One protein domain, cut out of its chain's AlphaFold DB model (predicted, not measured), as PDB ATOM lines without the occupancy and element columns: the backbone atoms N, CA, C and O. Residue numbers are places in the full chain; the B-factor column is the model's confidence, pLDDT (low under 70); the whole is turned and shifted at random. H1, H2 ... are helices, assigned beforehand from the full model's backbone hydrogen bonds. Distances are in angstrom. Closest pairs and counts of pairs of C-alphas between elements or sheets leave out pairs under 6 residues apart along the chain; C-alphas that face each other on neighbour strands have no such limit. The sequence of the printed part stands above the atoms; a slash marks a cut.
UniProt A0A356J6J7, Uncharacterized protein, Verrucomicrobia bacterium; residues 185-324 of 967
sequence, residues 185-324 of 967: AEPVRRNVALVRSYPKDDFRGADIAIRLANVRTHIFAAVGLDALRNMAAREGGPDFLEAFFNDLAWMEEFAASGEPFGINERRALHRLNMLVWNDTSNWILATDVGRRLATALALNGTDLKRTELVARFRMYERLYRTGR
ATOM      1  N   ALA A 185     -33.420 -49.794 -58.811       40.56
ATOM      2  CA  ALA A 185     -33.452 -49.599 -60.264       40.56
ATOM      3  C   ALA A 185     -34.663 -48.785 -60.734       40.56
ATOM      4  O   ALA A 185     -34.588 -48.116 -61.765       40.56
ATOM      5  N   GLU A 186     -35.784 -48.831 -60.014       43.75
ATOM      6  CA  GLU A 186     -37.015 -48.157 -60.430       43.75
ATOM      7  C   GLU A 186     -36.933 -46.616 -60.393       43.75
ATOM      8  O   GLU A 186     -37.370 -45.995 -61.369       43.75
ATOM      9  N   PRO A 187     -36.282 -45.969 -59.398       44.66
ATOM     10  CA  PRO A 187     -35.988 -44.534 -59.454       44.66
ATOM     11  C   PRO A 187     -35.129 -44.161 -60.671       44.66
ATOM     12  O   PRO A 187     -35.452 -43.224 -61.396       44.66
ATOM     13  N   VAL A 188     -34.084 -44.945 -60.965       44.53
ATOM     14  CA  VAL A 188     -33.192 -44.709 -62.115       44.53
ATOM     15  C   VAL A 188     -33.947 -44.858 -63.443       44.53
ATOM     16  O   VAL A 188     -33.791 -44.026 -64.337       44.53
ATOM     17  N   ARG A 189     -34.823 -45.865 -63.568       49.47
ATOM     18  CA  ARG A 189     -35.701 -46.039 -64.740       49.47
ATOM     19  C   ARG A 189     -36.676 -44.870 -64.901       49.47
ATOM     20  O   ARG A 189     -36.846 -44.399 -66.024       49.47
ATOM     21  N   ARG A 190     -37.269 -44.370 -63.809       52.66
ATOM     22  CA  ARG A 190     -38.111 -43.159 -63.824       52.66
ATOM     23  C   ARG A 190     -37.337 -41.933 -64.297       52.66
ATOM     24  O   ARG A 190     -37.837 -41.228 -65.164       52.66
ATOM     25  N   ASN A 191     -36.117 -41.720 -63.804       46.38
ATOM     26  CA  ASN A 191     -35.285 -40.590 -64.221       46.38
ATOM     27  C   ASN A 191     -34.955 -40.678 -65.723       46.38
ATOM     28  O   ASN A 191     -35.160 -39.712 -66.451       46.38
ATOM     29  N   VAL A 192     -34.545 -41.850 -66.224       50.72
ATOM     30  CA  VAL A 192     -34.276 -42.065 -67.662       50.72
ATOM     31  C   VAL A 192     -35.532 -41.878 -68.527       50.72
ATOM     32  O   VAL A 192     -35.431 -41.359 -69.639       50.72
ATOM     33  N   ALA A 193     -36.714 -42.263 -68.040       57.56
ATOM     34  CA  ALA A 193     -37.978 -42.009 -68.733       57.56
ATOM     35  C   ALA A 193     -38.334 -40.511 -68.756       57.56
ATOM     36  O   ALA A 193     -38.722 -40.000 -69.802       57.56
ATOM     37  N   LEU A 194     -38.134 -39.802 -67.638       50.03
ATOM     38  CA  LEU A 194     -38.390 -38.365 -67.527       50.03
ATOM     39  C   LEU A 194     -37.495 -37.565 -68.488       50.03
ATOM     40  O   LEU A 194     -37.997 -36.741 -69.247       50.03
ATOM     41  N   VAL A 195     -36.197 -37.878 -68.552       48.25
ATOM     42  CA  VAL A 195     -35.247 -37.262 -69.502       48.25
ATOM     43  C   VAL A 195     -35.689 -37.437 -70.953       48.25
ATOM     44  O   VAL A 195     -35.581 -36.510 -71.747       48.25
ATOM     45  N   ARG A 196     -36.237 -38.607 -71.300       51.94
ATOM     46  CA  ARG A 196     -36.760 -38.895 -72.644       51.94
ATOM     47  C   ARG A 196     -38.085 -38.190 -72.964       51.94
ATOM     48  O   ARG A 196     -38.511 -38.259 -74.111       51.94
ATOM     49  N   SER A 197     -38.731 -37.549 -71.985       57.53
ATOM     50  CA  SER A 197     -39.968 -36.776 -72.178       57.53
ATOM     51  C   SER A 197     -39.760 -35.267 -72.351       57.53
ATOM     52  O   SER A 197     -40.701 -34.583 -72.745       57.53
ATOM     53  N   TYR A 198     -38.551 -34.743 -72.112       49.41
ATOM     54  CA  TYR A 198     -38.237 -33.345 -72.426       49.41
ATOM     55  C   TYR A 198     -38.027 -33.152 -73.941       49.41
ATOM     56  O   TYR A 198     -37.418 -34.013 -74.586       49.41
ATOM     57  N   PRO A 199     -38.483 -32.027 -74.529       56.91
ATOM     58  CA  PRO A 199     -38.115 -31.643 -75.889       56.91
ATOM     59  C   PRO A 199     -36.595 -31.528 -76.042       56.91
ATOM     60  O   PRO A 199     -35.903 -31.113 -75.113       56.91
ATOM     61  N   LYS A 200     -36.074 -31.834 -77.238       52.53
ATOM     62  CA  LYS A 200     -34.626 -31.783 -77.527       52.53
ATOM     63  C   LYS A 200     -33.995 -30.404 -77.316       52.53
ATOM     64  O   LYS A 200     -32.785 -30.331 -77.166       52.53
ATOM     65  N   ASP A 201     -34.789 -29.341 -77.291       48.50
ATOM     66  CA  ASP A 201     -34.295 -27.970 -77.164       48.50
ATOM     67  C   ASP A 201     -34.245 -27.483 -75.698       48.50
ATOM     68  O   ASP A 201     -33.587 -26.486 -75.406       48.50
ATOM     69  N   ASP A 202     -34.852 -28.215 -74.748       58.25
ATOM     70  CA  ASP A 202     -34.826 -27.907 -73.305       58.25
ATOM     71  C   ASP A 202     -33.871 -28.825 -72.514       58.25
ATOM     72  O   ASP A 202     -34.199 -29.426 -71.486       58.25
ATOM     73  N   PHE A 203     -32.623 -28.916 -72.984       58.44
ATOM     74  CA  PHE A 203     -31.557 -29.624 -72.265       58.44
ATOM     75  C   PHE A 203     -31.297 -29.062 -70.852       58.44
ATOM     76  O   PHE A 203     -30.786 -29.786 -69.998       58.44
ATOM     77  N   ARG A 204     -31.647 -27.794 -70.579       63.88
ATOM     78  CA  ARG A 204     -31.473 -27.172 -69.254       63.88
ATOM     79  C   ARG A 204     -32.532 -27.641 -68.257       63.88
ATOM     80  O   ARG A 204     -32.164 -28.009 -67.143       63.88
ATOM     81  N   GLY A 205     -33.807 -27.683 -68.648       71.31
ATOM     82  CA  GLY A 205     -34.872 -28.275 -67.837       71.31
ATOM     83  C   GLY A 205     -34.597 -29.749 -67.534       71.31
ATOM     84  O   GLY A 205     -34.726 -30.180 -66.385       71.31
ATOM     85  N   ALA A 206     -34.108 -30.495 -68.531       70.75
ATOM     86  CA  ALA A 206     -33.707 -31.889 -68.365       70.75
ATOM     87  C   ALA A 206     -32.534 -32.079 -67.375       70.75
ATOM     88  O   ALA A 206     -32.652 -32.914 -66.478       70.75
ATOM     89  N   ASP A 207     -31.433 -31.314 -67.476       74.31
ATOM     90  CA  ASP A 207     -30.293 -31.408 -66.536       74.31
ATOM     91  C   ASP A 207     -30.710 -31.116 -65.088       74.31
ATOM     92  O   ASP A 207     -30.421 -31.895 -64.178       74.31
ATOM     93  N   ILE A 208     -31.466 -30.034 -64.879       76.94
ATOM     94  CA  ILE A 208     -31.966 -29.648 -63.555       76.94
ATOM     95  C   ILE A 208     -32.853 -30.760 -62.972       76.94
ATOM     96  O   ILE A 208     -32.699 -31.116 -61.801       76.94
ATOM     97  N   ALA A 209     -33.729 -31.369 -63.779       75.25
ATOM     98  CA  ALA A 209     -34.569 -32.487 -63.351       75.25
ATOM     99  C   ALA A 209     -33.757 -33.755 -63.012       75.25
ATOM    100  O   ALA A 209     -34.041 -34.407 -62.001       75.25
ATOM    101  N   ILE A 210     -32.722 -34.089 -63.800       77.88
ATOM    102  CA  ILE A 210     -31.792 -35.200 -63.520       77.88
ATOM    103  C   ILE A 210     -31.095 -34.981 -62.178       77.88
ATOM    104  O   ILE A 210     -31.112 -35.862 -61.316       77.88
ATOM    105  N   ARG A 211     -30.481 -33.809 -61.997       80.75
ATOM    106  CA  ARG A 211     -29.718 -33.458 -60.795       80.75
ATOM    107  C   ARG A 211     -30.604 -33.480 -59.561       80.75
ATOM    108  O   ARG A 211     -30.286 -34.181 -58.602       80.75
ATOM    109  N   LEU A 212     -31.771 -32.843 -59.630       82.25
ATOM    110  CA  LEU A 212     -32.775 -32.856 -58.569       82.25
ATOM    111  C   LEU A 212     -33.184 -34.278 -58.170       82.25
ATOM    112  O   LEU A 212     -33.224 -34.594 -56.981       82.25
ATOM    113  N   ALA A 213     -33.452 -35.156 -59.136       80.12
ATOM    114  CA  ALA A 213     -33.844 -36.531 -58.847       80.12
ATOM    115  C   ALA A 213     -32.684 -37.374 -58.281       80.12
ATOM    116  O   ALA A 213     -32.891 -38.154 -57.346       80.12
ATOM    117  N   ASN A 214     -31.464 -37.199 -58.791       81.19
ATOM    118  CA  ASN A 214     -30.272 -37.909 -58.322       81.19
ATOM    119  C   ASN A 214     -29.891 -37.496 -56.891       81.19
ATOM    120  O   ASN A 214     -29.685 -38.357 -56.035       81.19
ATOM    121  N   VAL A 215     -29.861 -36.191 -56.606       82.38
ATOM    122  CA  VAL A 215     -29.500 -35.646 -55.289       82.38
ATOM    123  C   VAL A 215     -30.570 -35.987 -54.248       82.38
ATOM    124  O   VAL A 215     -30.228 -36.455 -53.162       82.38
ATOM    125  N   ARG A 216     -31.867 -35.888 -54.589       87.06
ATOM    126  CA  ARG A 216     -32.958 -36.385 -53.727       87.06
ATOM    127  C   ARG A 216     -32.806 -37.878 -53.423       87.06
ATOM    128  O   ARG A 216     -32.928 -38.270 -52.267       87.06
ATOM    129  N   THR A 217     -32.484 -38.704 -54.424       81.69
ATOM    130  CA  THR A 217     -32.273 -40.155 -54.242       81.69
ATOM    131  C   THR A 217     -31.094 -40.446 -53.309       81.69
ATOM    132  O   THR A 217     -31.216 -41.275 -52.409       81.69
ATOM    133  N   HIS A 218     -29.980 -39.726 -53.466       82.00
ATOM    134  CA  HIS A 218     -28.818 -39.833 -52.582       82.00
ATOM    135  C   HIS A 218     -29.163 -39.437 -51.135       82.00
ATOM    136  O   HIS A 218     -28.926 -40.220 -50.216       82.00
ATOM    137  N   ILE A 219     -29.826 -38.292 -50.925       84.31
ATOM    138  CA  ILE A 219     -30.274 -37.839 -49.597       84.31
ATOM    139  C   ILE A 219     -31.259 -38.841 -48.966       84.31
ATOM    140  O   ILE A 219     -31.179 -39.109 -47.767       84.31
ATOM    141  N   PHE A 220     -32.168 -39.439 -49.744       86.00
ATOM    142  CA  PHE A 220     -33.090 -40.468 -49.247       86.00
ATOM    143  C   PHE A 220     -32.364 -41.744 -48.795       86.00
ATOM    144  O   PHE A 220     -32.744 -42.309 -47.766       86.00
ATOM    145  N   ALA A 221     -31.320 -42.173 -49.511       79.81
ATOM    146  CA  ALA A 221     -30.487 -43.312 -49.126       79.81
ATOM    147  C   ALA A 221     -29.640 -43.015 -47.872       79.81
ATOM    148  O   ALA A 221     -29.618 -43.819 -46.942       79.81
ATOM    149  N   ALA A 222     -29.011 -41.838 -47.816       78.62
ATOM    150  CA  ALA A 222     -28.166 -41.382 -46.712       78.62
ATOM    151  C   ALA A 222     -28.935 -41.174 -45.390       78.62
ATOM    152  O   ALA A 222     -28.503 -41.583 -44.310       78.62
ATOM    153  N   VAL A 223     -30.103 -40.528 -45.460       84.81
ATOM    154  CA  VAL A 223     -30.894 -40.140 -44.279       84.81
ATOM    155  C   VAL A 223     -31.885 -41.234 -43.858       84.81
ATOM    156  O   VAL A 223     -32.152 -41.398 -42.662       84.81
ATOM    157  N   GLY A 224     -32.415 -41.988 -44.825       88.69
ATOM    158  CA  GLY A 224     -33.470 -42.983 -44.647       88.69
ATOM    159  C   GLY A 224     -34.875 -42.369 -44.586       88.69
ATOM    160  O   GLY A 224     -35.144 -41.451 -43.803       88.69
ATOM    161  N   LEU A 225     -35.811 -42.919 -45.369       86.38
ATOM    162  CA  LEU A 225     -37.193 -42.420 -45.491       86.38
ATOM    163  C   LEU A 225     -37.919 -42.283 -44.142       86.38
ATOM    164  O   LEU A 225     -38.613 -41.292 -43.910       86.38
ATOM    165  N   ASP A 226     -37.728 -43.223 -43.215       86.12
ATOM    166  CA  ASP A 226     -38.366 -43.145 -41.898       86.12
ATOM    167  C   ASP A 226     -37.807 -42.018 -41.030       86.12
ATOM    168  O   ASP A 226     -38.526 -41.489 -40.185       86.12
ATOM    169  N   ALA A 227     -36.561 -41.591 -41.236       84.38
ATOM    170  CA  ALA A 227     -36.036 -40.422 -40.545       84.38
ATOM    171  C   ALA A 227     -36.659 -39.124 -41.069       84.38
ATOM    172  O   ALA A 227     -36.959 -38.241 -40.268       84.38
ATOM    173  N   LEU A 228     -36.914 -39.044 -42.380       89.44
ATOM    174  CA  LEU A 228     -37.622 -37.928 -43.012       89.44
ATOM    175  C   LEU A 228     -39.088 -37.878 -42.556       89.44
ATOM    176  O   LEU A 228     -39.553 -36.825 -42.129       89.44
ATOM    177  N   ARG A 229     -39.786 -39.022 -42.497       90.56
ATOM    178  CA  ARG A 229     -41.134 -39.132 -41.898       90.56
ATOM    179  C   ARG A 229     -41.155 -38.679 -40.432       90.56
ATOM    180  O   ARG A 229     -41.975 -37.849 -40.051       90.56
ATOM    181  N   ASN A 230     -40.204 -39.151 -39.620       87.50
ATOM    182  CA  ASN A 230     -40.026 -38.735 -38.218       87.50
ATOM    183  C   ASN A 230     -39.544 -37.279 -38.046       87.50
ATOM    184  O   ASN A 230     -39.438 -36.804 -36.910       87.50
ATOM    185  N   MET A 231     -39.215 -36.590 -39.140       90.31
ATOM    186  CA  MET A 231     -38.850 -35.178 -39.167       90.31
ATOM    187  C   MET A 231     -40.041 -34.318 -39.603       90.31
ATOM    188  O   MET A 231     -40.349 -33.357 -38.907       90.31
ATOM    189  N   ALA A 232     -40.776 -34.725 -40.645       91.25
ATOM    190  CA  ALA A 232     -42.047 -34.125 -41.061       91.25
ATOM    191  C   ALA A 232     -43.118 -34.177 -39.953       91.25
ATOM    192  O   ALA A 232     -43.909 -33.255 -39.810       91.25
ATOM    193  N   ALA A 233     -43.114 -35.219 -39.116       89.94
ATOM    194  CA  ALA A 233     -44.025 -35.358 -37.975       89.94
ATOM    195  C   ALA A 233     -43.712 -34.430 -36.770       89.94
ATOM    196  O   ALA A 233     -44.256 -34.637 -35.684       89.94
ATOM    197  N   ARG A 234     -42.813 -33.445 -36.914       87.06
ATOM    198  CA  ARG A 234     -42.426 -32.492 -35.856       87.06
ATOM    199  C   ARG A 234     -42.869 -31.073 -36.201       87.06
ATOM    200  O   ARG A 234     -43.031 -30.732 -37.364       87.06
ATOM    201  N   GLU A 235     -43.018 -30.237 -35.177       81.19
ATOM    202  CA  GLU A 235     -43.268 -28.793 -35.327       81.19
ATOM    203  C   GLU A 235     -42.122 -28.144 -36.140       81.19
ATOM    204  O   GLU A 235     -40.954 -28.449 -35.886       81.19
ATOM    205  N   GLY A 236     -42.457 -27.354 -37.171       80.25
ATOM    206  CA  GLY A 236     -41.514 -26.826 -38.178       80.25
ATOM    207  C   GLY A 236     -40.960 -27.853 -39.181       80.25
ATOM    208  O   GLY A 236     -40.192 -27.511 -40.076       80.25
ATOM    209  N   GLY A 237     -41.319 -29.130 -39.030       88.06
ATOM    210  CA  GLY A 237     -40.821 -30.248 -39.825       88.06
ATOM    211  C   GLY A 237     -41.218 -30.239 -41.301       88.06
ATOM    212  O   GLY A 237     -40.324 -30.414 -42.129       88.06
ATOM    213  N   PRO A 238     -42.508 -30.065 -41.646       91.12
ATOM    214  CA  PRO A 238     -42.956 -29.993 -43.034       91.12
ATOM    215  C   PRO A 238     -42.320 -28.804 -43.757       91.12
ATOM    216  O   PRO A 238     -41.637 -29.006 -44.754       91.12
ATOM    217  N   ASP A 239     -42.447 -27.608 -43.179       87.75
ATOM    218  CA  ASP A 239     -41.990 -26.334 -43.742       87.75
ATOM    219  C   ASP A 239     -40.478 -26.349 -44.038       87.75
ATOM    220  O   ASP A 239     -40.039 -25.947 -45.116       87.75
ATOM    221  N   PHE A 240     -39.671 -26.891 -43.113       93.12
ATOM    222  CA  PHE A 240     -38.240 -27.100 -43.340       93.12
ATOM    223  C   PHE A 240     -37.965 -28.066 -44.499       93.12
ATOM    224  O   PHE A 240     -37.104 -27.791 -45.334       93.12
ATOM    225  N   LEU A 241     -38.648 -29.214 -44.540       93.56
ATOM    226  CA  LEU A 241     -38.408 -30.222 -45.572       93.56
ATOM    227  C   LEU A 241     -38.877 -29.744 -46.947       93.56
ATOM    228  O   LEU A 241     -38.219 -30.057 -47.932       93.56
ATOM    229  N   GLU A 242     -39.955 -28.967 -47.024       92.12
ATOM    230  CA  GLU A 242     -40.408 -28.327 -48.259       92.12
ATOM    231  C   GLU A 242     -39.389 -27.291 -48.749       92.12
ATOM    232  O   GLU A 242     -38.926 -27.386 -49.887       92.12
ATOM    233  N   ALA A 243     -38.950 -26.371 -47.882       91.56
ATOM    234  CA  ALA A 243     -37.931 -25.378 -48.225       91.56
ATOM    235  C   ALA A 243     -36.595 -26.019 -48.650       91.56
ATOM    236  O   ALA A 243     -35.968 -25.565 -49.603       91.56
ATOM    237  N   PHE A 244     -36.172 -27.094 -47.975       94.75
ATOM    238  CA  PHE A 244     -34.948 -27.825 -48.304       94.75
ATOM    239  C   PHE A 244     -35.081 -28.624 -49.608       94.75
ATOM    240  O   PHE A 244     -34.227 -28.514 -50.481       94.75
ATOM    241  N   PHE A 245     -36.153 -29.406 -49.790       92.94
ATOM    242  CA  PHE A 245     -36.311 -30.238 -50.988       92.94
ATOM    243  C   PHE A 245     -36.708 -29.456 -52.245       92.94
ATOM    244  O   PHE A 245     -36.566 -30.007 -53.341       92.94
ATOM    245  N   ASN A 246     -37.170 -28.210 -52.132       91.56
ATOM    246  CA  ASN A 246     -37.407 -27.326 -53.277       91.56
ATOM    247  C   ASN A 246     -36.153 -26.547 -53.720       91.56
ATOM    248  O   ASN A 246     -36.165 -25.968 -54.804       91.56
ATOM    249  N   ASP A 247     -35.062 -26.577 -52.948       91.75
ATOM    250  CA  ASP A 247     -33.801 -25.913 -53.284       91.75
ATOM    251  C   ASP A 247     -32.729 -26.918 -53.741       91.75
ATOM    252  O   ASP A 247     -32.123 -27.640 -52.944       91.75
ATOM    253  N   LEU A 248     -32.475 -26.952 -55.054       89.25
ATOM    254  CA  LEU A 248     -31.450 -27.816 -55.641       89.25
ATOM    255  C   LEU A 248     -30.035 -27.460 -55.162       89.25
ATOM    256  O   LEU A 248     -29.264 -28.370 -54.866       89.25
ATOM    257  N   ALA A 249     -29.697 -26.174 -55.060       89.31
ATOM    258  CA  ALA A 249     -28.354 -25.743 -54.681       89.31
ATOM    259  C   ALA A 249     -28.064 -26.084 -53.213       89.31
ATOM    260  O   ALA A 249     -27.001 -26.613 -52.894       89.31
ATOM    261  N   TRP A 250     -29.037 -25.875 -52.323       92.00
ATOM    262  CA  TRP A 250     -28.917 -26.238 -50.911       92.00
ATOM    263  C   TRP A 250     -28.785 -27.756 -50.714       92.00
ATOM    264  O   TRP A 250     -27.958 -28.206 -49.916       92.00
ATOM    265  N   MET A 251     -29.539 -28.560 -51.470       90.81
ATOM    266  CA  MET A 251     -29.388 -30.018 -51.462       90.81
ATOM    267  C   MET A 251     -28.045 -30.491 -52.034       90.81
ATOM    268  O   MET A 251     -27.433 -31.392 -51.458       90.81
ATOM    269  N   GLU A 252     -27.575 -29.904 -53.139       86.69
ATOM    270  CA  GLU A 252     -26.268 -30.216 -53.731       86.69
ATOM    271  C   GLU A 252     -25.129 -29.857 -52.768       86.69
ATOM    272  O   GLU A 252     -24.263 -30.693 -52.516       86.69
ATOM    273  N   GLU A 253     -25.160 -28.675 -52.148       85.75
ATOM    274  CA  GLU A 253     -24.168 -28.259 -51.150       85.75
ATOM    275  C   GLU A 253     -24.227 -29.100 -49.857       85.75
ATOM    276  O   GLU A 253     -23.182 -29.364 -49.255       85.75
ATOM    277  N   PHE A 254     -25.406 -29.583 -49.442       87.88
ATOM    278  CA  PHE A 254     -25.542 -30.545 -48.338       87.88
ATOM    279  C   PHE A 254     -24.892 -31.893 -48.691       87.88
ATOM    280  O   PHE A 254     -24.033 -32.373 -47.950       87.88
ATOM    281  N   ALA A 255     -25.274 -32.484 -49.828       81.81
ATOM    282  CA  ALA A 255     -24.836 -33.813 -50.254       81.81
ATOM    283  C   ALA A 255     -23.337 -33.859 -50.597       81.81
ATOM    284  O   ALA A 255     -22.604 -34.710 -50.095       81.81
ATOM    285  N   ALA A 256     -22.842 -32.892 -51.378       77.62
ATOM    286  CA  ALA A 256     -21.436 -32.815 -51.786       77.62
ATOM    287  C   ALA A 256     -20.457 -32.590 -50.615       77.62
ATOM    288  O   ALA A 256     -19.243 -32.713 -50.802       77.62
ATOM    289  N   SER A 257     -20.983 -32.275 -49.426       73.12
ATOM    290  CA  SER A 257     -20.228 -32.097 -48.186       73.12
ATOM    291  C   SER A 257     -20.150 -33.353 -47.303       73.12
ATOM    292  O   SER A 257     -19.409 -33.320 -46.325       73.12
ATOM    293  N   GLY A 258     -20.941 -34.409 -47.536       57.16
ATOM    294  CA  GLY A 258     -21.149 -35.496 -46.556       57.16
ATOM    295  C   GLY A 258     -19.855 -36.148 -46.042       57.16
ATOM    296  O   GLY A 258     -19.590 -36.167 -44.834       57.16
ATOM    297  N   GLU A 259     -19.023 -36.612 -46.972       53.47
ATOM    298  CA  GLU A 259     -17.728 -37.255 -46.722       53.47
ATOM    299  C   GLU A 259     -16.554 -36.258 -46.608       53.47
ATOM    300  O   GLU A 259     -16.674 -35.117 -47.052       53.47
ATOM    301  N   PRO A 260     -15.410 -36.654 -46.004       42.53
ATOM    302  CA  PRO A 260     -15.086 -37.970 -45.429       42.53
ATOM    303  C   PRO A 260     -15.212 -38.025 -43.896       42.53
ATOM    304  O   PRO A 260     -14.918 -39.046 -43.280       42.53
ATOM    305  N   PHE A 261     -15.708 -36.951 -43.273       48.75
ATOM    306  CA  PHE A 261     -15.728 -36.712 -41.822       48.75
ATOM    307  C   PHE A 261     -16.406 -37.798 -40.948       48.75
ATOM    308  O   PHE A 261     -16.343 -37.721 -39.714       48.75
ATOM    309  N   GLY A 262     -17.058 -38.805 -41.541       51.50
ATOM    310  CA  GLY A 262     -17.767 -39.885 -40.842       51.50
ATOM    311  C   GLY A 262     -19.086 -39.435 -40.207       51.50
ATOM    312  O   GLY A 262     -19.532 -40.001 -39.206       51.50
ATOM    313  N   ILE A 263     -19.689 -38.369 -40.740       58.28
ATOM    314  CA  ILE A 263     -20.866 -37.724 -40.164       58.28
ATOM    315  C   ILE A 263     -22.122 -38.383 -40.716       58.28
ATOM    316  O   ILE A 263     -22.428 -38.278 -41.893       58.28
ATOM    317  N   ASN A 264     -22.886 -39.021 -39.835       73.00
ATOM    318  CA  ASN A 264     -24.172 -39.606 -40.190       73.00
ATOM    319  C   ASN A 264     -25.168 -38.495 -40.594       73.00
ATOM    320  O   ASN A 264     -25.655 -37.751 -39.734       73.00
ATOM    321  N   GLU A 265     -25.470 -38.376 -41.890       76.81
ATOM    322  CA  GLU A 265     -26.223 -37.249 -42.466       76.81
ATOM    323  C   GLU A 265     -27.639 -37.119 -41.898       76.81
ATOM    324  O   GLU A 265     -28.143 -36.010 -41.721       76.81
ATOM    325  N   ARG A 266     -28.250 -38.231 -41.470       83.88
ATOM    326  CA  ARG A 266     -29.517 -38.243 -40.718       83.88
ATOM    327  C   ARG A 266     -29.461 -37.377 -39.455       83.88
ATOM    328  O   ARG A 266     -30.447 -36.729 -39.097       83.88
ATOM    329  N   ARG A 267     -28.316 -37.361 -38.760       83.81
ATOM    330  CA  ARG A 267     -28.084 -36.543 -37.556       83.81
ATOM    331  C   ARG A 267     -27.831 -35.076 -37.915       83.81
ATOM    332  O   ARG A 267     -28.235 -34.204 -37.144       83.81
ATOM    333  N   ALA A 268     -27.211 -34.815 -39.065       88.31
ATOM    334  CA  ALA A 268     -26.997 -33.469 -39.583       88.31
ATOM    335  C   ALA A 268     -28.309 -32.820 -40.042       88.31
ATOM    336  O   ALA A 268     -28.669 -31.763 -39.532       88.31
ATOM    337  N   LEU A 269     -29.097 -33.483 -40.896       89.94
ATOM    338  CA  LEU A 269     -30.382 -32.954 -41.367       89.94
ATOM    339  C   LEU A 269     -31.354 -32.701 -40.201       89.94
ATOM    340  O   LEU A 269     -32.025 -31.670 -40.159       89.94
ATOM    341  N   HIS A 270     -31.369 -33.576 -39.184       89.50
ATOM    342  CA  HIS A 270     -32.160 -33.321 -37.977       89.50
ATOM    343  C   HIS A 270     -31.693 -32.064 -37.214       89.50
ATOM    344  O   HIS A 270     -32.528 -31.313 -36.701       89.50
ATOM    345  N   ARG A 271     -30.380 -31.798 -37.153       90.44
ATOM    346  CA  ARG A 271     -29.843 -30.556 -36.576       90.44
ATOM    347  C   ARG A 271     -30.132 -29.324 -37.426       90.44
ATOM    348  O   ARG A 271     -30.309 -28.260 -36.845       90.44
ATOM    349  N   LEU A 272     -30.207 -29.458 -38.749       93.50
ATOM    350  CA  LEU A 272     -30.508 -28.348 -39.652       93.50
ATOM    351  C   LEU A 272     -31.952 -27.864 -39.466       93.50
ATOM    352  O   LEU A 272     -32.157 -26.687 -39.183       93.50
ATOM    353  N   ASN A 273     -32.919 -28.787 -39.449       93.44
ATOM    354  CA  ASN A 273     -34.298 -28.514 -39.024       93.44
ATOM    355  C   ASN A 273     -34.334 -27.829 -37.643       93.44
ATOM    356  O   ASN A 273     -34.946 -26.780 -37.463       93.44
ATOM    357  N   MET A 274     -33.613 -28.386 -36.664       92.19
ATOM    358  CA  MET A 274     -33.544 -27.816 -35.319       92.19
ATOM    359  C   MET A 274     -32.958 -26.391 -35.306       92.19
ATOM    360  O   MET A 274     -33.390 -25.592 -34.480       92.19
ATOM    361  N   LEU A 275     -32.001 -26.051 -36.175       93.81
ATOM    362  CA  LEU A 275     -31.503 -24.679 -36.304       93.81
ATOM    363  C   LEU A 275     -32.563 -23.762 -36.918       93.81
ATOM    364  O   LEU A 275     -32.868 -22.749 -36.297       93.81
ATOM    365  N   VAL A 276     -33.194 -24.161 -38.029       94.06
ATOM    366  CA  VAL A 276     -34.313 -23.434 -38.664       94.06
ATOM    367  C   VAL A 276     -35.430 -23.140 -37.657       94.06
ATOM    368  O   VAL A 276     -35.822 -21.992 -37.489       94.06
ATOM    369  N   TRP A 277     -35.859 -24.128 -36.868       89.94
ATOM    370  CA  TRP A 277     -36.897 -23.938 -35.844       89.94
ATOM    371  C   TRP A 277     -36.476 -23.055 -34.648       89.94
ATOM    372  O   TRP A 277     -37.314 -22.624 -33.859       89.94
ATOM    373  N   ASN A 278     -35.177 -22.804 -34.450       90.00
ATOM    374  CA  ASN A 278     -34.675 -21.938 -33.372       90.00
ATOM    375  C   ASN A 278     -34.132 -20.596 -33.911       90.00
ATOM    376  O   ASN A 278     -33.671 -19.764 -33.121       90.00
ATOM    377  N   ASP A 279     -34.226 -20.360 -35.219       91.62
ATOM    378  CA  ASP A 279     -33.971 -19.083 -35.875       91.62
ATOM    379  C   ASP A 279     -35.239 -18.217 -35.851       91.62
ATOM    380  O   ASP A 279     -36.055 -18.194 -36.768       91.62
ATOM    381  N   THR A 280     -35.384 -17.453 -34.772       89.62
ATOM    382  CA  THR A 280     -36.490 -16.503 -34.563       89.62
ATOM    383  C   THR A 280     -36.470 -15.304 -35.518       89.62
ATOM    384  O   THR A 280     -37.282 -14.398 -35.360       89.62
ATOM    385  N   SER A 281     -35.521 -15.255 -36.454       88.94
ATOM    386  CA  SER A 281     -35.307 -14.143 -37.377       88.94
ATOM    387  C   SER A 281     -35.559 -14.498 -38.847       88.94
ATOM    388  O   SER A 281     -35.560 -13.604 -39.693       88.94
ATOM    389  N   ASN A 282     -35.747 -15.791 -39.136       91.44
ATOM    390  CA  ASN A 282     -35.853 -16.382 -40.470       91.44
ATOM    391  C   ASN A 282     -34.628 -16.165 -41.393       91.44
ATOM    392  O   ASN A 282     -34.724 -16.381 -42.599       91.44
ATOM    393  N   TRP A 283     -33.471 -15.759 -40.858       93.44
ATOM    394  CA  TRP A 283     -32.234 -15.532 -41.617       93.44
ATOM    395  C   TRP A 283     -31.730 -16.780 -42.360       93.44
ATOM    396  O   TRP A 283     -31.173 -16.639 -43.451       93.44
ATOM    397  N   ILE A 284     -31.968 -17.989 -41.829       94.38
ATOM    398  CA  ILE A 284     -31.629 -19.248 -42.511       94.38
ATOM    399  C   ILE A 284     -32.460 -19.417 -43.780       94.38
ATOM    400  O   ILE A 284     -31.891 -19.744 -44.809       94.38
ATOM    401  N   LEU A 285     -33.778 -19.205 -43.747       91.38
ATOM    402  CA  LEU A 285     -34.614 -19.403 -44.941       91.38
ATOM    403  C   LEU A 285     -34.600 -18.189 -45.886       91.38
ATOM    404  O   LEU A 285     -34.909 -18.337 -47.063       91.38
ATOM    405  N   ALA A 286     -34.231 -17.005 -45.388       90.56
ATOM    406  CA  ALA A 286     -34.206 -15.764 -46.158       90.56
ATOM    407  C   ALA A 286     -32.854 -15.437 -46.825       90.56
ATOM    408  O   ALA A 286     -32.806 -14.495 -47.615       90.56
ATOM    409  N   THR A 287     -31.752 -16.136 -46.509       91.00
ATOM    410  CA  THR A 287     -30.422 -15.823 -47.075       91.00
ATOM    411  C   THR A 287     -29.549 -17.054 -47.314       91.00
ATOM    412  O   THR A 287     -29.515 -17.976 -46.500       91.00
ATOM    413  N   ASP A 288     -28.752 -17.029 -48.384       90.38
ATOM    414  CA  ASP A 288     -27.793 -18.097 -48.699       90.38
ATOM    415  C   ASP A 288     -26.709 -18.247 -47.632       90.38
ATOM    416  O   ASP A 288     -26.382 -19.364 -47.236       90.38
ATOM    417  N   VAL A 289     -26.218 -17.131 -47.086       90.38
ATOM    418  CA  VAL A 289     -25.251 -17.129 -45.977       90.38
ATOM    419  C   VAL A 289     -25.829 -17.865 -44.763       90.38
ATOM    420  O   VAL A 289     -25.175 -18.744 -44.204       90.38
ATOM    421  N   GLY A 290     -27.088 -17.579 -44.407       93.19
ATOM    422  CA  GLY A 290     -27.817 -18.269 -43.346       93.19
ATOM    423  C   GLY A 290     -27.990 -19.766 -43.621       93.19
ATOM    424  O   GLY A 290     -27.657 -20.579 -42.752       93.19
ATOM    425  N   ARG A 291     -28.436 -20.150 -44.831       93.69
ATOM    426  CA  ARG A 291     -28.546 -21.559 -45.270       93.69
ATOM    427  C   ARG A 291     -27.223 -22.297 -45.128       93.69
ATOM    428  O   ARG A 291     -27.160 -23.339 -44.468       93.69
ATOM    429  N   ARG A 292     -26.161 -21.766 -45.733       92.31
ATOM    430  CA  ARG A 292     -24.861 -22.433 -45.838       92.31
ATOM    431  C   ARG A 292     -24.178 -22.566 -44.481       92.31
ATOM    432  O   ARG A 292     -23.768 -23.667 -44.113       92.31
ATOM    433  N   LEU A 293     -24.163 -21.494 -43.689       89.62
ATOM    434  CA  LEU A 293     -23.639 -21.489 -42.323       89.62
ATOM    435  C   LEU A 293     -24.397 -22.471 -41.412       89.62
ATOM    436  O   LEU A 293     -23.776 -23.271 -40.709       89.62
ATOM    437  N   ALA A 294     -25.737 -22.440 -41.413       93.31
ATOM    438  CA  ALA A 294     -26.539 -23.349 -40.592       93.31
ATOM    439  C   ALA A 294     -26.319 -24.814 -40.990       93.31
ATOM    440  O   ALA A 294     -26.223 -25.686 -40.125       93.31
ATOM    441  N   THR A 295     -26.176 -25.081 -42.288       92.62
ATOM    442  CA  THR A 295     -25.887 -26.415 -42.831       92.62
ATOM    443  C   THR A 295     -24.509 -26.904 -42.406       92.62
ATOM    444  O   THR A 295     -24.379 -28.023 -41.906       92.62
ATOM    445  N   ALA A 296     -23.495 -26.046 -42.506       88.12
ATOM    446  CA  ALA A 296     -22.146 -26.353 -42.066       88.12
ATOM    447  C   ALA A 296     -22.066 -26.638 -40.556       88.12
ATOM    448  O   ALA A 296     -21.460 -27.633 -40.151       88.12
ATOM    449  N   LEU A 297     -22.746 -25.838 -39.726       87.06
ATOM    450  CA  LEU A 297     -22.892 -26.100 -38.290       87.06
ATOM    451  C   LEU A 297     -23.639 -27.406 -38.004       87.06
ATOM    452  O   LEU A 297     -23.230 -28.166 -37.126       87.06
ATOM    453  N   ALA A 298     -24.734 -27.679 -38.714       90.12
ATOM    454  CA  ALA A 298     -25.541 -28.877 -38.512       90.12
ATOM    455  C   ALA A 298     -24.767 -30.165 -38.837       90.12
ATOM    456  O   ALA A 298     -24.897 -31.149 -38.102       90.12
ATOM    457  N   LEU A 299     -23.941 -30.128 -39.889       84.50
ATOM    458  CA  LEU A 299     -23.013 -31.189 -40.271       84.50
ATOM    459  C   LEU A 299     -21.883 -31.319 -39.235       84.50
ATOM    460  O   LEU A 299     -21.856 -32.301 -38.496       84.50
ATOM    461  N   ASN A 300     -21.009 -30.315 -39.103       77.75
ATOM    462  CA  ASN A 300     -19.834 -30.359 -38.216       77.75
ATOM    463  C   ASN A 300     -20.156 -30.560 -36.734       77.75
ATOM    464  O   ASN A 300     -19.329 -31.059 -35.974       77.75
ATOM    465  N   GLY A 301     -21.331 -30.119 -36.287       65.50
ATOM    466  CA  GLY A 301     -21.710 -30.088 -34.883       65.50
ATOM    467  C   GLY A 301     -22.000 -31.458 -34.271       65.50
ATOM    468  O   GLY A 301     -22.803 -31.506 -33.340       65.50
ATOM    469  N   THR A 302     -21.409 -32.558 -34.770       64.12
ATOM    470  CA  THR A 302     -21.682 -33.956 -34.380       64.12
ATOM    471  C   THR A 302     -21.860 -34.119 -32.885       64.12
ATOM    472  O   THR A 302     -22.870 -34.683 -32.462       64.12
ATOM    473  N   ASP A 303     -20.970 -33.546 -32.086       69.69
ATOM    474  CA  ASP A 303     -20.911 -33.784 -30.642       69.69
ATOM    475  C   ASP A 303     -21.373 -32.583 -29.802       69.69
ATOM    476  O   ASP A 303     -21.497 -32.683 -28.582       69.69
ATOM    477  N   LEU A 304     -21.747 -31.478 -30.458       73.62
ATOM    478  CA  LEU A 304     -22.258 -30.273 -29.804       73.62
ATOM    479  C   LEU A 304     -23.673 -30.477 -29.243       73.62
ATOM    480  O   LEU A 304     -24.544 -31.103 -29.867       73.62
ATOM    481  N   LYS A 305     -23.931 -29.894 -28.068       83.25
ATOM    482  CA  LYS A 305     -25.260 -29.885 -27.431       83.25
ATOM    483  C   LYS A 305     -26.209 -28.942 -28.186       83.25
ATOM    484  O   LYS A 305     -25.766 -27.950 -28.757       83.25
ATOM    485  N   ARG A 306     -27.528 -29.197 -28.142       85.31
ATOM    486  CA  ARG A 306     -28.549 -28.351 -28.811       85.31
ATOM    487  C   ARG A 306     -28.397 -26.864 -28.473       85.31
ATOM    488  O   ARG A 306     -28.420 -26.034 -29.373       85.31
ATOM    489  N   THR A 307     -28.259 -26.541 -27.188       82.81
ATOM    490  CA  THR A 307     -28.134 -25.157 -26.703       82.81
ATOM    491  C   THR A 307     -26.880 -24.474 -27.237       82.81
ATOM    492  O   THR A 307     -26.943 -23.322 -27.649       82.81
ATOM    493  N   GLU A 308     -25.763 -25.197 -27.289       78.81
ATOM    494  CA  GLU A 308     -24.491 -24.698 -27.808       78.81
ATOM    495  C   GLU A 308     -24.546 -24.459 -29.322       78.81
ATOM    496  O   GLU A 308     -24.086 -23.423 -29.789       78.81
ATOM    497  N   LEU A 309     -25.163 -25.366 -30.090       84.12
ATOM    498  CA  LEU A 309     -25.300 -25.208 -31.541       84.12
ATOM    499  C   LEU A 309     -26.136 -23.969 -31.906       84.12
ATOM    500  O   LEU A 309     -25.744 -23.196 -32.777       84.12
ATOM    501  N   VAL A 310     -27.254 -23.751 -31.201       87.31
ATOM    502  CA  VAL A 310     -28.106 -22.560 -31.375       87.31
ATOM    503  C   VAL A 310     -27.377 -21.285 -30.928       87.31
ATOM    504  O   VAL A 310     -27.494 -20.256 -31.589       87.31
ATOM    505  N   ALA A 311     -26.593 -21.341 -29.845       77.94
ATOM    506  CA  ALA A 311     -25.789 -20.205 -29.389       77.94
ATOM    507  C   ALA A 311     -24.686 -19.831 -30.396       77.94
ATOM    508  O   ALA A 311     -24.555 -18.653 -30.729       77.94
ATOM    509  N   ARG A 312     -23.950 -20.817 -30.937       80.19
ATOM    510  CA  ARG A 312     -22.951 -20.603 -31.999       80.19
ATOM    511  C   ARG A 312     -23.600 -19.995 -33.249       80.19
ATOM    512  O   ARG A 312     -23.109 -18.987 -33.737       80.19
ATOM    513  N   PHE A 313     -24.735 -20.523 -33.718       89.94
ATOM    514  CA  PHE A 313     -25.444 -19.954 -34.874       89.94
ATOM    515  C   PHE A 313     -25.826 -18.473 -34.667       89.94
ATOM    516  O   PHE A 313     -25.459 -17.624 -35.477       89.94
ATOM    517  N   ARG A 314     -26.473 -18.143 -33.540       85.06
ATOM    518  CA  ARG A 314     -26.879 -16.761 -33.205       85.06
ATOM    519  C   ARG A 314     -25.699 -15.805 -32.975       85.06
ATOM    520  O   ARG A 314     -25.870 -14.590 -33.062       85.06
ATOM    521  N   MET A 315     -24.508 -16.324 -32.669       82.81
ATOM    522  CA  MET A 315     -23.276 -15.533 -32.605       82.81
ATOM    523  C   MET A 315     -22.848 -15.081 -34.007       82.81
ATOM    524  O   MET A 315     -22.641 -13.889 -34.219       82.81
ATOM    525  N   TYR A 316     -22.778 -15.999 -34.975       79.81
ATOM    526  CA  TYR A 316     -22.413 -15.675 -36.360       79.81
ATOM    527  C   TYR A 316     -23.458 -14.806 -37.061       79.81
ATOM    528  O   TYR A 316     -23.091 -13.854 -37.740       79.81
ATOM    529  N   GLU A 317     -24.748 -15.067 -36.830       85.12
ATOM    530  CA  GLU A 317     -25.839 -14.194 -37.276       85.12
ATOM    531  C   GLU A 317     -25.609 -12.744 -36.823       85.12
ATOM    532  O   GLU A 317     -25.721 -11.805 -37.612       85.12
ATOM    533  N   ARG A 318     -25.238 -12.547 -35.550       81.69
ATOM    534  CA  ARG A 318     -24.932 -11.220 -35.013       81.69
ATOM    535  C   ARG A 318     -23.694 -10.614 -35.673       81.69
ATOM    536  O   ARG A 318     -23.709  -9.421 -35.964       81.69
ATOM    537  N   LEU A 319     -22.643 -11.399 -35.925       71.12
ATOM    538  CA  LEU A 319     -21.434 -10.924 -36.611       71.12
ATOM    539  C   LEU A 319     -21.736 -10.483 -38.054       71.12
ATOM    540  O   LEU A 319     -21.252  -9.434 -38.469       71.12
ATOM    541  N   TYR A 320     -22.595 -11.208 -38.778       80.56
ATOM    542  CA  TYR A 320     -23.068 -10.813 -40.112       80.56
ATOM    543  C   TYR A 320     -23.898  -9.526 -40.063       80.56
ATOM    544  O   TYR A 320     -23.554  -8.535 -40.702       80.56
ATOM    545  N   ARG A 321     -24.937  -9.481 -39.218       82.88
ATOM    546  CA  ARG A 321     -25.820  -8.306 -39.074       82.88
ATOM    547  C   ARG A 321     -25.115  -7.041 -38.570       82.88
ATOM    548  O   ARG A 321     -25.642  -5.953 -38.767       82.88
ATOM    549  N   THR A 322     -23.969  -7.167 -37.899       78.31
ATOM    550  CA  THR A 322     -23.165  -6.023 -37.425       78.31
ATOM    551  C   THR A 322     -22.083  -5.589 -38.415       78.31
ATOM    552  O   THR A 322     -21.265  -4.743 -38.067       78.31
ATOM    553  N   GLY A 323     -22.049  -6.160 -39.627       74.81
ATOM    554  CA  GLY A 323     -21.027  -5.848 -40.629       74.81
ATOM    555  C   GLY A 323     -19.612  -6.241 -40.199       74.81
ATOM    556  O   GLY A 323     -18.645  -5.706 -40.733       74.81
ATOM    557  N   ARG A 324     -19.483  -7.134 -39.205       62.06
ATOM    558  CA  ARG A 324     -18.189  -7.683 -38.788       62.06
ATOM    559  C   ARG A 324     -17.820  -8.872 -39.665       62.06
ATOM    560  O   ARG A 324     -16.686  -8.941 -40.091       62.06
TER     561      ARG A 324
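Overview. This is residues 185 to 324 of the 967 residues of an uncharacterized protein of Verrucomicrobia bacterium (UniProt A0A356J6J7). What shape does this model have? A helical hairpin, H1 and the long H2, reaches out from one side of a cluster of six helices, H3 to H8, each shorter than H2, and H9 packs on the other side along H8. What is it built of? The printed part has 140 residues with nine named helices, H1 to H9 in chain order, and no named strand: all helix. It is compact, with a radius of gyration of the C-alphas of 16.6 A and spans of 49 by 33 by 31 A.

Arrangement. What comes first? H1, residues 185 to 195, and H2, residues 203 to 223, form a helical hairpin at a shallow tilt of 19 degrees; their closest C-alphas, Val 195 and Ala 206, are 5.7 A apart. What follows? H3, residues 225 to 232, touches H4, residues 237 to 245, only at the corner, closest C-alphas Ala 232 and Pro 238, 4.7 A. H5, residues 248 to 255, touches H2, closest C-alphas Leu 212 and Leu 248, 6.0 A. Which is the hub? H6, residues 265 to 276, and H8, residues 288 to 300, touch four helices each, and each other at Ala 268 and Leu 299, closest C-alphas, 4.6 A. H7, residues 283 to 286, touches H8 only at the corner, closest C-alphas Ile 284 and Gly 290, 4.0 A; H9, residues 306 to 321, forms a hairpin with H8, closest C-alphas Ala 294 and Phe 313, 6.7 A. What of the backbones? Every O i to N i+4 pair is within hydrogen-bond range in H1 to H6, H8 and H9; H7 is too short for one.

Along the chain. Where are the ends? C-alpha 185 of H1 is at (-33.452, -49.599, -60.264), C-alpha 321 of H9 at (-25.820, -8.306, -39.074). Which are longest? From first to last C-alpha, H2 spans 29.9 A and H9 22.7 A.

Size, cuts and confidence. How large is it? The farthest C-alphas, Lys 200 and Thr 307, are 51.7 A apart; there is no cut and no long link. Where is confidence low? Residues 185 to 204, 258 to 263, 301 to 303 and 324 have pLDDT under 70.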